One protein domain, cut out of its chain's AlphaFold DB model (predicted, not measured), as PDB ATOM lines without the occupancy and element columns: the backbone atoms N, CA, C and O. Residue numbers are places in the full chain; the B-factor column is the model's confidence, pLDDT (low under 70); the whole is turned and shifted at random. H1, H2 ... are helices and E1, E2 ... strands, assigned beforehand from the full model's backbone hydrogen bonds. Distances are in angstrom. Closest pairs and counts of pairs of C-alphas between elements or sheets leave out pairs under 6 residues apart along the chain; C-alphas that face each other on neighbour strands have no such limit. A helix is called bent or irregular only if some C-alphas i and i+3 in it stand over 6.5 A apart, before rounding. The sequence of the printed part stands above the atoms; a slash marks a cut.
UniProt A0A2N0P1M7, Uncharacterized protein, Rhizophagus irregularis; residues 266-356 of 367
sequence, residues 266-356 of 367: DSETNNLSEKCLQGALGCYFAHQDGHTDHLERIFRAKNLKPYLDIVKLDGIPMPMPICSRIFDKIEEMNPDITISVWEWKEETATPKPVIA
ATOM      1  N   ASP A 266      38.296   8.075  37.846       63.53
ATOM      2  CA  ASP A 266      38.850   7.267  38.931       63.53
ATOM      3  C   ASP A 266      37.737   6.840  39.907       63.53
ATOM      4  O   ASP A 266      36.888   7.640  40.305       63.53
ATOM      5  N   SER A 267      37.702   5.553  40.257       61.97
ATOM      6  CA  SER A 267      36.622   4.968  41.063       61.97
ATOM      7  C   SER A 267      36.718   5.290  42.556       61.97
ATOM      8  O   SER A 267      35.697   5.249  43.243       61.97
ATOM      9  N   GLU A 268      37.903   5.635  43.059       67.81
ATOM     10  CA  GLU A 268      38.126   5.975  44.467       67.81
ATOM     11  C   GLU A 268      37.801   7.447  44.736       67.81
ATOM     12  O   GLU A 268      37.241   7.790  45.777       67.81
ATOM     13  N   THR A 269      38.118   8.317  43.777       68.56
ATOM     14  CA  THR A 269      37.978   9.775  43.920       68.56
ATOM     15  C   THR A 269      36.771  10.355  43.187       68.56
ATOM     16  O   THR A 269      36.375  11.484  43.477       68.56
ATOM     17  N   ASN A 270      36.164   9.597  42.265       65.75
ATOM     18  CA  ASN A 270      35.065  10.025  41.392       65.75
ATOM     19  C   ASN A 270      35.386  11.287  40.559       65.75
ATOM     20  O   ASN A 270      34.481  12.008  40.140       65.75
ATOM     21  N   ASN A 271      36.674  11.538  40.314       62.56
ATOM     22  CA  ASN A 271      37.193  12.644  39.510       62.56
ATOM     23  C   ASN A 271      37.842  12.117  38.226       62.56
ATOM     24  O   ASN A 271      38.083  10.916  38.092       62.56
ATOM     25  N   LEU A 272      38.153  13.018  37.288       61.31
ATOM     26  CA  LEU A 272      38.958  12.670  36.119       61.31
ATOM     27  C   LEU A 272      40.291  12.061  36.569       61.31
ATOM     28  O   LEU A 272      41.008  12.629  37.391       61.31
ATOM     29  N   SER A 273      40.596  10.879  36.046       64.12
ATOM     30  CA  SER A 273      41.792  10.126  36.376       64.12
ATOM     31  C   SER A 273      43.002  10.782  35.727       64.12
ATOM     32  O   SER A 273      43.130  10.824  34.504       64.12
ATOM     33  N   GLU A 274      43.945  11.229  36.555       63.25
ATOM     34  CA  GLU A 274      45.263  11.698  36.107       63.25
ATOM     35  C   GLU A 274      46.153  10.544  35.605       63.25
ATOM     36  O   GLU A 274      47.232  10.768  35.057       63.25
ATOM     37  N   LYS A 275      45.701   9.288  35.745       71.56
ATOM     38  CA  LYS A 275      46.417   8.075  35.317       71.56
ATOM     39  C   LYS A 275      46.133   7.725  33.854       71.56
ATOM     40  O   LYS A 275      46.023   6.553  33.498       71.56
ATOM     41  N   CYS A 276      46.011   8.724  32.988       70.81
ATOM     42  CA  CYS A 276      45.597   8.545  31.597       70.81
ATOM     43  C   CYS A 276      46.469   7.554  30.818       70.81
ATOM     44  O   CYS A 276      45.941   6.690  30.128       70.81
ATOM     45  N   LEU A 277      47.791   7.607  31.001       73.25
ATOM     46  CA  LEU A 277      48.724   6.670  30.374       73.25
ATOM     47  C   LEU A 277      48.506   5.228  30.855       73.25
ATOM     48  O   LEU A 277      48.588   4.297  30.058       73.25
ATOM     49  N   GLN A 278      48.204   5.041  32.142       77.62
ATOM     50  CA  GLN A 278      47.913   3.719  32.698       77.62
ATOM     51  C   GLN A 278      46.608   3.162  32.121       77.62
ATOM     52  O   GLN A 278      46.576   2.019  31.677       77.62
ATOM     53  N   GLY A 279      45.556   3.986  32.076       76.62
ATOM     54  CA  GLY A 279      44.272   3.611  31.482       76.62
ATOM     55  C   GLY A 279      44.413   3.276  30.000       76.62
ATOM     56  O   GLY A 279      43.970   2.223  29.559       76.62
ATOM     57  N   ALA A 280      45.123   4.121  29.255       75.75
ATOM     58  CA  ALA A 280      45.443   3.927  27.849       75.75
ATOM     59  C   ALA A 280      46.110   2.568  27.583       75.75
ATOM     60  O   ALA A 280      45.640   1.784  26.754       75.75
ATOM     61  N   LEU A 281      47.201   2.282  28.296       77.62
ATOM     62  CA  LEU A 281      47.948   1.038  28.133       77.62
ATOM     63  C   LEU A 281      47.127  -0.175  28.581       77.62
ATOM     64  O   LEU A 281      47.137  -1.194  27.894       77.62
ATOM     65  N   GLY A 282      46.365  -0.054  29.668       79.88
ATOM     66  CA  GLY A 282      45.452  -1.105  30.101       79.88
ATOM     67  C   GLY A 282      44.392  -1.425  29.045       79.88
ATOM     68  O   GLY A 282      44.172  -2.595  28.746       79.88
ATOM     69  N   CYS A 283      43.790  -0.407  28.419       77.81
ATOM     70  CA  CYS A 283      42.796  -0.608  27.361       77.81
ATOM     71  C   CYS A 283      43.410  -1.319  26.156       77.81
ATOM     72  O   CYS A 283      42.780  -2.193  25.569       77.81
ATOM     73  N   TYR A 284      44.653  -0.976  25.809       77.75
ATOM     74  CA  TYR A 284      45.379  -1.654  24.740       77.75
ATOM     75  C   TYR A 284      45.562  -3.146  25.023       77.75
ATOM     76  O   TYR A 284      45.240  -3.962  24.163       77.75
ATOM     77  N   PHE A 285      46.045  -3.517  26.211       80.00
ATOM     78  CA  PHE A 285      46.251  -4.929  26.541       80.00
ATOM     79  C   PHE A 285      44.936  -5.697  26.681       80.00
ATOM     80  O   PHE A 285      44.837  -6.807  26.168       80.00
ATOM     81  N   ALA A 286      43.908  -5.086  27.272       80.94
ATOM     82  CA  ALA A 286      42.573  -5.674  27.324       80.94
ATOM     83  C   ALA A 286      42.038  -5.974  25.914       80.94
ATOM     84  O   ALA A 286      41.529  -7.064  25.660       80.94
ATOM     85  N   HIS A 287      42.225  -5.039  24.980       78.62
ATOM     86  CA  HIS A 287      41.831  -5.219  23.587       78.62
ATOM     87  C   HIS A 287      42.623  -6.324  22.877       78.62
ATOM     88  O   HIS A 287      42.037  -7.093  22.118       78.62
ATOM     89  N   GLN A 288      43.935  -6.437  23.128       75.38
ATOM     90  CA  GLN A 288      44.755  -7.533  22.586       75.38
ATOM     91  C   GLN A 288      44.255  -8.909  23.046       75.38
ATOM     92  O   GLN A 288      44.270  -9.851  22.258       75.38
ATOM     93  N   ASP A 289      43.743  -8.996  24.274       79.25
ATOM     94  CA  ASP A 289      43.169 -10.221  24.842       79.25
ATOM     95  C   ASP A 289      41.690 -10.432  24.450       79.25
ATOM     96  O   ASP A 289      41.034 -11.362  24.921       79.25
ATOM     97  N   GLY A 290      41.158  -9.604  23.541       78.50
ATOM     98  CA  GLY A 290      39.815  -9.740  22.972       78.50
ATOM     99  C   GLY A 290      38.708  -9.034  23.755       78.50
ATOM    100  O   GLY A 290      37.538  -9.175  23.405       78.50
ATOM    101  N   HIS A 291      39.038  -8.251  24.784       74.38
ATOM    102  CA  HIS A 291      38.056  -7.413  25.469       74.38
ATOM    103  C   HIS A 291      37.822  -6.123  24.679       74.38
ATOM    104  O   HIS A 291      38.639  -5.203  24.698       74.38
ATOM    105  N   THR A 292      36.698  -6.054  23.973       73.38
ATOM    106  CA  THR A 292      36.281  -4.869  23.205       73.38
ATOM    107  C   THR A 292      35.259  -4.010  23.936       73.38
ATOM    108  O   THR A 292      35.166  -2.814  23.665       73.38
ATOM    109  N   ASP A 293      34.524  -4.603  24.871       65.31
ATOM    110  CA  ASP A 293      33.363  -3.968  25.480       65.31
ATOM    111  C   ASP A 293      33.763  -3.167  26.720       65.31
ATOM    112  O   ASP A 293      34.561  -3.610  27.553       65.31
ATOM    113  N   HIS A 294      33.170  -1.985  26.856       68.38
ATOM    114  CA  HIS A 294      33.277  -1.131  28.037       68.38
ATOM    115  C   HIS A 294      34.704  -0.729  28.455       68.38
ATOM    116  O   HIS A 294      34.970  -0.500  29.641       68.38
ATOM    117  N   LEU A 295      35.638  -0.618  27.502       69.62
ATOM    118  CA  LEU A 295      37.020  -0.194  27.771       69.62
ATOM    119  C   LEU A 295      37.095   1.215  28.384       69.62
ATOM    120  O   LEU A 295      37.991   1.498  29.179       69.62
ATOM    121  N   GLU A 296      36.122   2.085  28.114       67.69
ATOM    122  CA  GLU A 296      35.987   3.394  28.766       67.69
ATOM    123  C   GLU A 296      35.836   3.290  30.295       67.69
ATOM    124  O   GLU A 296      36.159   4.224  31.031       67.69
ATOM    125  N   ARG A 297      35.400   2.127  30.796       70.38
ATOM    126  CA  ARG A 297      35.215   1.839  32.223       70.38
ATOM    127  C   ARG A 297      36.422   1.138  32.848       70.38
ATOM    128  O   ARG A 297      36.277   0.602  33.945       70.38
ATOM    129  N   ILE A 298      37.603   1.144  32.224       75.12
ATOM    130  CA  ILE A 298      38.767   0.359  32.678       75.12
ATOM    131  C   ILE A 298      39.149   0.554  34.158       75.12
ATOM    132  O   ILE A 298      39.523  -0.402  34.830       75.12
ATOM    133  N   PHE A 299      38.980   1.759  34.714       73.56
ATOM    134  CA  PHE A 299      39.246   2.045  36.135       73.56
ATOM    135  C   PHE A 299      38.162   1.546  37.108       73.56
ATOM    136  O   PHE A 299      38.362   1.550  38.326       73.56
ATOM    137  N   ARG A 300      36.999   1.138  36.591       74.94
ATOM    138  CA  ARG A 300      35.831   0.670  37.358       74.94
ATOM    139  C   ARG A 300      35.613  -0.831  37.197       74.94
ATOM    140  O   ARG A 300      35.237  -1.514  38.146       74.94
ATOM    141  N   ALA A 301      35.838  -1.334  35.991       76.31
ATOM    142  CA  ALA A 301      35.584  -2.708  35.607       76.31
ATOM    143  C   ALA A 301      36.579  -3.659  36.296       76.31
ATOM    144  O   ALA A 301      37.776  -3.659  36.012       76.31
ATOM    145  N   LYS A 302      36.085  -4.498  37.216       79.75
ATOM    146  CA  LYS A 302      36.917  -5.454  37.974       79.75
ATOM    147  C   LYS A 302      37.635  -6.458  37.074       79.75
ATOM    148  O   LYS A 302      38.769  -6.820  37.365       79.75
ATOM    149  N   ASN A 303      36.984  -6.883  35.996       80.38
ATOM    150  CA  ASN A 303      37.559  -7.759  34.976       80.38
ATOM    151  C   ASN A 303      38.663  -7.069  34.163       80.38
ATOM    152  O   ASN A 303      39.541  -7.761  33.662       80.38
ATOM    153  N   LEU A 304      38.644  -5.735  34.056       80.75
ATOM    154  CA  LEU A 304      39.668  -4.978  33.335       80.75
ATOM    155  C   LEU A 304      40.798  -4.459  34.239       80.75
ATOM    156  O   LEU A 304      41.873  -4.107  33.756       80.75
ATOM    157  N   LYS A 305      40.586  -4.460  35.558       84.88
ATOM    158  CA  LYS A 305      41.576  -4.034  36.553       84.88
ATOM    159  C   LYS A 305      42.953  -4.706  36.395       84.88
ATOM    160  O   LYS A 305      43.935  -3.977  36.488       84.88
ATOM    161  N   PRO A 306      43.070  -6.019  36.097       88.56
ATOM    162  CA  PRO A 306      44.372  -6.656  35.893       88.56
ATOM    163  C   PRO A 306      45.212  -6.006  34.786       88.56
ATOM    164  O   PRO A 306      46.436  -5.996  34.881       88.56
ATOM    165  N   TYR A 307      44.576  -5.422  33.763       83.88
ATOM    166  CA  TYR A 307      45.282  -4.800  32.643       83.88
ATOM    167  C   TYR A 307      45.936  -3.461  33.006       83.88
ATOM    168  O   TYR A 307      46.909  -3.065  32.365       83.88
ATOM    169  N   LEU A 308      45.462  -2.784  34.057       82.50
ATOM    170  CA  LEU A 308      46.073  -1.546  34.558       82.50
ATOM    171  C   LEU A 308      47.445  -1.787  35.197       82.50
ATOM    172  O   LEU A 308      48.276  -0.878  35.211       82.50
ATOM    173  N   ASP A 309      47.685  -3.000  35.694       84.62
ATOM    174  CA  ASP A 309      48.907  -3.373  36.411       84.62
ATOM    175  C   ASP A 309      49.923  -4.102  35.509       84.62
ATOM    176  O   ASP A 309      51.023  -4.439  35.952       84.62
ATOM    177  N   ILE A 310      49.591  -4.330  34.228       82.50
ATOM    178  CA  ILE A 310      50.496  -4.970  33.254       82.50
ATOM    179  C   ILE A 310      51.741  -4.117  33.019       82.50
ATOM    180  O   ILE A 310      52.850  -4.645  32.928       82.50
ATOM    181  N   VAL A 311      51.565  -2.798  32.910       78.94
ATOM    182  CA  VAL A 311      52.680  -1.870  32.717       78.94
ATOM    183  C   VAL A 311      53.117  -1.323  34.058       78.94
ATOM    184  O   VAL A 311      52.372  -0.625  34.743       78.94
ATOM    185  N   LYS A 312      54.377  -1.572  34.398       84.50
ATOM    186  CA  LYS A 312      55.003  -1.014  35.590       84.50
ATOM    187  C   LYS A 312      55.260   0.468  35.364       84.50
ATOM    188  O   LYS A 312      56.116   0.836  34.558       84.50
ATOM    189  N   LEU A 313      54.524   1.305  36.087       80.19
ATOM    190  CA  LEU A 313      54.679   2.764  36.094       80.19
ATOM    191  C   LEU A 313      55.142   3.294  37.467       80.19
ATOM    192  O   LEU A 313      55.163   4.502  37.694       80.19
ATOM    193  N   ASP A 314      55.541   2.402  38.380       79.19
ATOM    194  CA  ASP A 314      56.000   2.749  39.728       79.19
ATOM    195  C   ASP A 314      57.159   3.757  39.722       79.19
ATOM    196  O   ASP A 314      58.154   3.627  39.007       79.19
ATOM    197  N   GLY A 315      57.050   4.792  40.556       71.88
ATOM    198  CA  GLY A 315      58.074   5.834  40.645       71.88
ATOM    199  C   GLY A 315      58.129   6.768  39.428       71.88
ATOM    200  O   GLY A 315      59.132   7.475  39.248       71.88
ATOM    201  N   ILE A 316      57.088   6.779  38.592       72.88
ATOM    202  CA  ILE A 316      56.824   7.836  37.614       72.88
ATOM    203  C   ILE A 316      55.717   8.726  38.198       72.88
ATOM    204  O   ILE A 316      54.588   8.260  38.349       72.88
ATOM    205  N   PRO A 317      56.019   9.981  38.582       62.28
ATOM    206  CA  PRO A 317      54.991  10.890  39.076       62.28
ATOM    207  C   PRO A 317      53.978  11.192  37.962       62.28
ATOM    208  O   PRO A 317      54.354  11.268  36.794       62.28
ATOM    209  N   MET A 318      52.709  11.366  38.325       66.62
ATOM    210  CA  MET A 318      51.628  11.800  37.432       66.62
ATOM    211  C   MET A 318      50.994  13.077  38.010       66.62
ATOM    212  O   MET A 318      50.954  13.191  39.237       66.62
ATOM    213  N   PRO A 319      50.512  14.018  37.175       58.69
ATOM    214  CA  PRO A 319      50.628  14.053  35.714       58.69
ATOM    215  C   PRO A 319      52.010  14.566  35.266       58.69
ATOM    216  O   PRO A 319      52.589  15.444  35.903       58.69
ATOM    217  N   MET A 320      52.544  14.045  34.155       57.62
ATOM    218  CA  MET A 320      53.829  14.499  33.601       57.62
ATOM    219  C   MET A 320      53.755  14.790  32.100       57.62
ATOM    220  O   MET A 320      53.085  14.065  31.362       57.62
ATOM    221  N   PRO A 321      54.489  15.810  31.619       55.88
ATOM    222  CA  PRO A 321      54.613  16.083  30.196       55.88
ATOM    223  C   PRO A 321      55.358  14.954  29.469       55.88
ATOM    224  O   PRO A 321      56.330  14.385  29.971       55.88
ATOM    225  N   ILE A 322      54.910  14.667  28.248       60.44
ATOM    226  CA  ILE A 322      55.494  13.672  27.344       60.44
ATOM    227  C   ILE A 322      56.942  14.079  27.019       60.44
ATOM    228  O   ILE A 322      57.175  15.064  26.323       60.44
ATOM    229  N   CYS A 323      57.933  13.325  27.505       65.88
ATOM    230  CA  CYS A 323      59.342  13.539  27.160       65.88
ATOM    231  C   CYS A 323      60.128  12.224  27.075       65.88
ATOM    232  O   CYS A 323      59.788  11.229  27.718       65.88
ATOM    233  N   SER A 324      61.218  12.233  26.300       70.62
ATOM    234  CA  SER A 324      62.044  11.048  26.022       70.62
ATOM    235  C   SER A 324      62.563  10.360  27.284       70.62
ATOM    236  O   SER A 324      62.521   9.140  27.368       70.62
ATOM    237  N   ARG A 325      62.974  11.129  28.301       77.31
ATOM    238  CA  ARG A 325      63.512  10.595  29.563       77.31
ATOM    239  C   ARG A 325      62.511   9.717  30.318       77.31
ATOM    240  O   ARG A 325      62.911   8.742  30.946       77.31
ATOM    241  N   ILE A 326      61.225  10.069  30.287       75.56
ATOM    242  CA  ILE A 326      60.175   9.284  30.951       75.56
ATOM    243  C   ILE A 326      59.909   8.008  30.162       75.56
ATOM    244  O   ILE A 326      59.841   6.938  30.755       75.56
ATOM    245  N   PHE A 327      59.823   8.103  28.834       75.62
ATOM    246  CA  PHE A 327      59.644   6.929  27.980       75.62
ATOM    247  C   PHE A 327      60.820   5.957  28.075       75.62
ATOM    248  O   PHE A 327      60.584   4.766  28.222       75.62
ATOM    249  N   ASP A 328      62.060   6.451  28.108       79.38
ATOM    250  CA  ASP A 328      63.247   5.619  28.337       79.38
ATOM    251  C   ASP A 328      63.138   4.856  29.671       79.38
ATOM    252  O   ASP A 328      63.418   3.661  29.726       79.38
ATOM    253  N   LYS A 329      62.648   5.513  30.733       83.12
ATOM    254  CA  LYS A 329      62.410   4.870  32.035       83.12
ATOM    255  C   LYS A 329      61.294   3.818  31.968       83.12
ATOM    256  O   LYS A 329      61.443   2.740  32.534       83.12
ATOM    257  N   ILE A 330      60.194   4.099  31.262       79.69
ATOM    258  CA  ILE A 330      59.105   3.127  31.053       79.69
ATOM    259  C   ILE A 330      59.621   1.907  30.281       79.69
ATOM    260  O   ILE A 330      59.306   0.780  30.656       79.69
ATOM    261  N   GLU A 331      60.425   2.111  29.237       79.56
ATOM    262  CA  GLU A 331      61.028   1.037  28.438       79.56
ATOM    263  C   GLU A 331      62.043   0.199  29.216       79.56
ATOM    264  O   GLU A 331      62.149  -1.006  28.979       79.56
ATOM    265  N   GLU A 332      62.784   0.820  30.134       84.38
ATOM    266  CA  GLU A 332      63.696   0.130  31.045       84.38
ATOM    267  C   GLU A 332      62.925  -0.747  32.041       84.38
ATOM    268  O   GLU A 332      63.276  -1.908  32.250       84.38
ATOM    269  N   MET A 333      61.834  -0.220  32.603       83.50
ATOM    270  CA  MET A 333      60.971  -0.948  33.540       83.50
ATOM    271  C   MET A 333      60.149  -2.059  32.870       83.50
ATOM    272  O   MET A 333      59.790  -3.038  33.528       83.50
ATOM    273  N   ASN A 334      59.852  -1.910  31.576       82.12
ATOM    274  CA  ASN A 334      58.988  -2.801  30.805       82.12
ATOM    275  C   ASN A 334      59.691  -3.259  29.512       82.12
ATOM    276  O   ASN A 334      59.288  -2.870  28.412       82.12
ATOM    277  N   PRO A 335      60.736  -4.100  29.614       77.81
ATOM    278  CA  PRO A 335      61.597  -4.454  28.483       77.81
ATOM    279  C   PRO A 335      60.885  -5.229  27.363       77.81
ATOM    280  O   PRO A 335      61.373  -5.237  26.232       77.81
ATOM    281  N   ASP A 336      59.755  -5.869  27.670       72.19
ATOM    282  CA  ASP A 336      58.949  -6.652  26.726       72.19
ATOM    283  C   ASP A 336      57.925  -5.804  25.952       72.19
ATOM    284  O   ASP A 336      57.298  -6.285  24.998       72.19
ATOM    285  N   ILE A 337      57.773  -4.534  26.342       71.69
ATOM    286  CA  ILE A 337      56.822  -3.584  25.770       71.69
ATOM    287  C   ILE A 337      57.583  -2.590  24.884       71.69
ATOM    288  O   ILE A 337      58.719  -2.194  25.148       71.69
ATOM    289  N   THR A 338      56.959  -2.222  23.770       71.44
ATOM    290  CA  THR A 338      57.488  -1.278  22.781       71.44
ATOM    291  C   THR A 338      56.454  -0.173  22.617       71.44
ATOM    292  O   THR A 338      55.356  -0.443  22.132       71.44
ATOM    293  N   ILE A 339      56.773   1.053  23.043       71.94
ATOM    294  CA  ILE A 339      55.830   2.182  23.032       71.94
ATOM    295  C   ILE A 339      56.394   3.302  22.163       71.94
ATOM    296  O   ILE A 339      57.523   3.742  22.349       71.94
ATOM    297  N   SER A 340      55.602   3.779  21.206       73.62
ATOM    298  CA  SER A 340      55.968   4.919  20.359       73.62
ATOM    299  C   SER A 340      54.894   5.993  20.438       73.62
ATOM    300  O   SER A 340      53.708   5.671  20.419       73.62
ATOM    301  N   VAL A 341      55.314   7.252  20.522       69.62
ATOM    302  CA  VAL A 341      54.427   8.417  20.553       69.62
ATOM    303  C   VAL A 341      54.426   9.065  19.184       69.62
ATOM    304  O   VAL A 341      55.486   9.372  18.629       69.62
ATOM    305  N   TRP A 342      53.227   9.296  18.665       70.38
ATOM    306  CA  TRP A 342      52.995   9.919  17.373       70.38
ATOM    307  C   TRP A 342      52.220  11.213  17.586       70.38
ATOM    308  O   TRP A 342      51.252  11.248  18.337       70.38
ATOM    309  N   GLU A 343      52.662  12.269  16.924       67.69
ATOM    310  CA  GLU A 343      51.917  13.508  16.765       67.69
ATOM    311  C   GLU A 343      51.062  13.386  15.510       67.69
ATOM    312  O   GLU A 343      51.533  12.939  14.458       67.69
ATOM    313  N   TRP A 344      49.794  13.758  15.625       71.88
ATOM    314  CA  TRP A 344      48.879  13.773  14.498       71.88
ATOM    315  C   TRP A 344      48.920  15.139  13.823       71.88
ATOM    316  O   TRP A 344      48.665  16.156  14.463       71.88
ATOM    317  N   LYS A 345      49.234  15.171  12.526       71.44
ATOM    318  CA  LYS A 345      49.158  16.401  11.736       71.44
ATOM    319  C   LYS A 345      47.824  16.467  11.012       71.44
ATOM    320  O   LYS A 345      47.683  15.838   9.962       71.44
ATOM    321  N   GLU A 346      46.895  17.263  11.536       68.69
ATOM    322  CA  GLU A 346      45.548  17.438  10.966       68.69
ATOM    323  C   GLU A 346      45.588  17.819   9.481       68.69
ATOM    324  O   GLU A 346      44.956  17.156   8.666       68.69
ATOM    325  N   GLU A 347      46.435  18.785   9.111       73.19
ATOM    326  CA  GLU A 347      46.584  19.300   7.738       73.19
ATOM    327  C   GLU A 347      46.929  18.224   6.699       73.19
ATOM    328  O   GLU A 347      46.594  18.340   5.524       73.19
ATOM    329  N   THR A 348      47.639  17.181   7.125       68.12
ATOM    330  CA  THR A 348      48.133  16.124   6.229       68.12
ATOM    331  C   THR A 348      47.455  14.784   6.480       68.12
ATOM    332  O   THR A 348      47.756  13.828   5.772       68.12
ATOM    333  N   ALA A 349      46.592  14.697   7.501       71.38
ATOM    334  CA  ALA A 349      46.038  13.454   8.035       71.38
ATOM    335  C   ALA A 349      47.097  12.341   8.200       71.38
ATOM    336  O   ALA A 349      46.824  11.164   7.956       71.38
ATOM    337  N   THR A 350      48.332  12.711   8.574       64.19
ATOM    338  CA  THR A 350      49.448  11.764   8.718       64.19
ATOM    339  C   THR A 350      50.015  11.775  10.138       64.19
ATOM    340  O   THR A 350      50.189  12.846  10.732       64.19
ATOM    341  N   PRO A 351      50.339  10.596  10.703       67.50
ATOM    342  CA  PRO A 351      51.026  10.509  11.980       67.50
ATOM    343  C   PRO A 351      52.534  10.725  11.785       67.50
ATOM    344  O   PRO A 351      53.178  10.051  10.975       67.50
ATOM    345  N   LYS A 352      53.129  11.621  12.572       68.19
ATOM    346  CA  LYS A 352      54.579  11.837  12.641       68.19
ATOM    347  C   LYS A 352      55.112  11.293  13.972       68.19
ATOM    348  O   LYS A 352      54.605  11.679  15.019       68.19
ATOM    349  N   PRO A 353      56.136  10.422  13.985       67.12
ATOM    350  CA  PRO A 353      56.670   9.913  15.240       67.12
ATOM    351  C   PRO A 353      57.416  11.034  15.975       67.12
ATOM    352  O   PRO A 353      58.311  11.662  15.406       67.12
ATOM    353  N   VAL A 354      57.055  11.272  17.236       70.12
ATOM    354  CA  VAL A 354      57.742  12.215  18.138       70.12
ATOM    355  C   VAL A 354      58.730  11.470  19.027       70.12
ATOM    356  O   VAL A 354      59.847  11.934  19.242       70.12
ATOM    357  N   ILE A 355      58.339  10.289  19.515       70.56
ATOM    358  CA  ILE A 355      59.191   9.408  20.319       70.56
ATOM    359  C   ILE A 355      59.087   8.001  19.738       70.56
ATOM    360  O   ILE A 355      58.004   7.420  19.683       70.56
ATOM    361  N   ALA A 356      60.214   7.449  19.298       68.25
ATOM    362  CA  ALA A 356      60.288   6.092  18.775       68.25
ATOM    363  C   ALA A 356      60.871   5.147  19.828       68.25
ATOM    364  O   ALA A 356      61.891   5.459  20.444       68.25
TER     365      ALA A 356
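This is residues 266 to 356 of the 367 residues of an uncharacterized protein of Rhizophagus irregularis (UniProt A0A2N0P1M7). Two loosely joined halves make this domain: in one, the short helix H2 packs on the longer helix H1, with the loop between them folding back beside H1; in the other, helix H3 lies near one end of a lone two-stranded hairpin, E1 and E2, which reaches away to the far end of the model. A long loop, residues 309 to 323, leads from the first half to the second, and H3 touches neither H1 nor H2. The printed part has 91 residues, with three named helices and two named strands in the order H1, H2, H3, E1, E2; the sheet has the order E1 - E2 and is antiparallel. The class is mixed, helices and strands, with under half of the residues in named elements: 27 in helices and 11 in strands. The whole is only just compact, close to loose, with a radius of gyration of the C-alphas of 14.3 A, and the C-alphas span 37 by 31 by 28 A.

The sheet is made of E1, residues 341 to 345, 13.0 A from first to last C-alpha, and E2, residues 350 to 355, 15.3 A long. E1 begins at C-alpha 341, at (54.427, 8.417, 20.553), and E2 ends at C-alpha 355, at (59.191, 9.408, 20.319). Before them in the chain comes H3, residues 324 to 333, 14.2 A from first to last C-alpha. The longest helix by residues is H1, residues 276 to 288, 18.5 A from its first C-alpha, at (45.597, 8.545, 31.597), to its last. H2 is a short helix of four residues, 305 to 308, with 5.5 A between its first and last C-alphas.

E1 and E2 are antiparallel neighbour strands and form a hairpin, with an angle of 146 degrees between their N-to-C directions. C-alphas 342 and 353 face each other at 4.2 A. N 343 and O 352 are within hydrogen-bond range at 2.8 A, and so are N 352 and O 343, also at 2.8 A. H3 comes nearest to E2 with the C-alphas of Ser 324 and Ile 355, 6.6 A apart, the one pair of C-alphas of these two elements within 8 A. Their centres are 17.8 A apart. H1 is apart from H3, E1 and E2, and H2 too is apart from H3, E1 and E2. H1 and H2 touch, with 10 pairs of C-alphas within 8 A; their closest C-alphas are those of Gly 282 and Tyr 307, 4.5 A apart, and their centres are 8.2 A apart. In H1 and H3 every O i to N i+4 pair is within hydrogen-bond range; H2 is too short for such a pair, and its one O i to N i+3 pair is within range.

The two C-alphas farthest apart are those of Glu 268 and Thr 348, at 40.8 A; Thr 348 lies in the tight link between E1 and E2. The first and last printed C-alphas, of Asp 266 and Ala 356, are 29.4 A apart. The printed part has no cut. The links from H1 to H2, 16 residues, and from H2 to H3, 15 residues, are long; the link from H3 to E1, 7 residues, is short. The mean pLDDT of the printed part is 73.2, and 29 residues are under 70, among them residues 266 to 274, 293 to 296, 317 to 323 and 350 to 353.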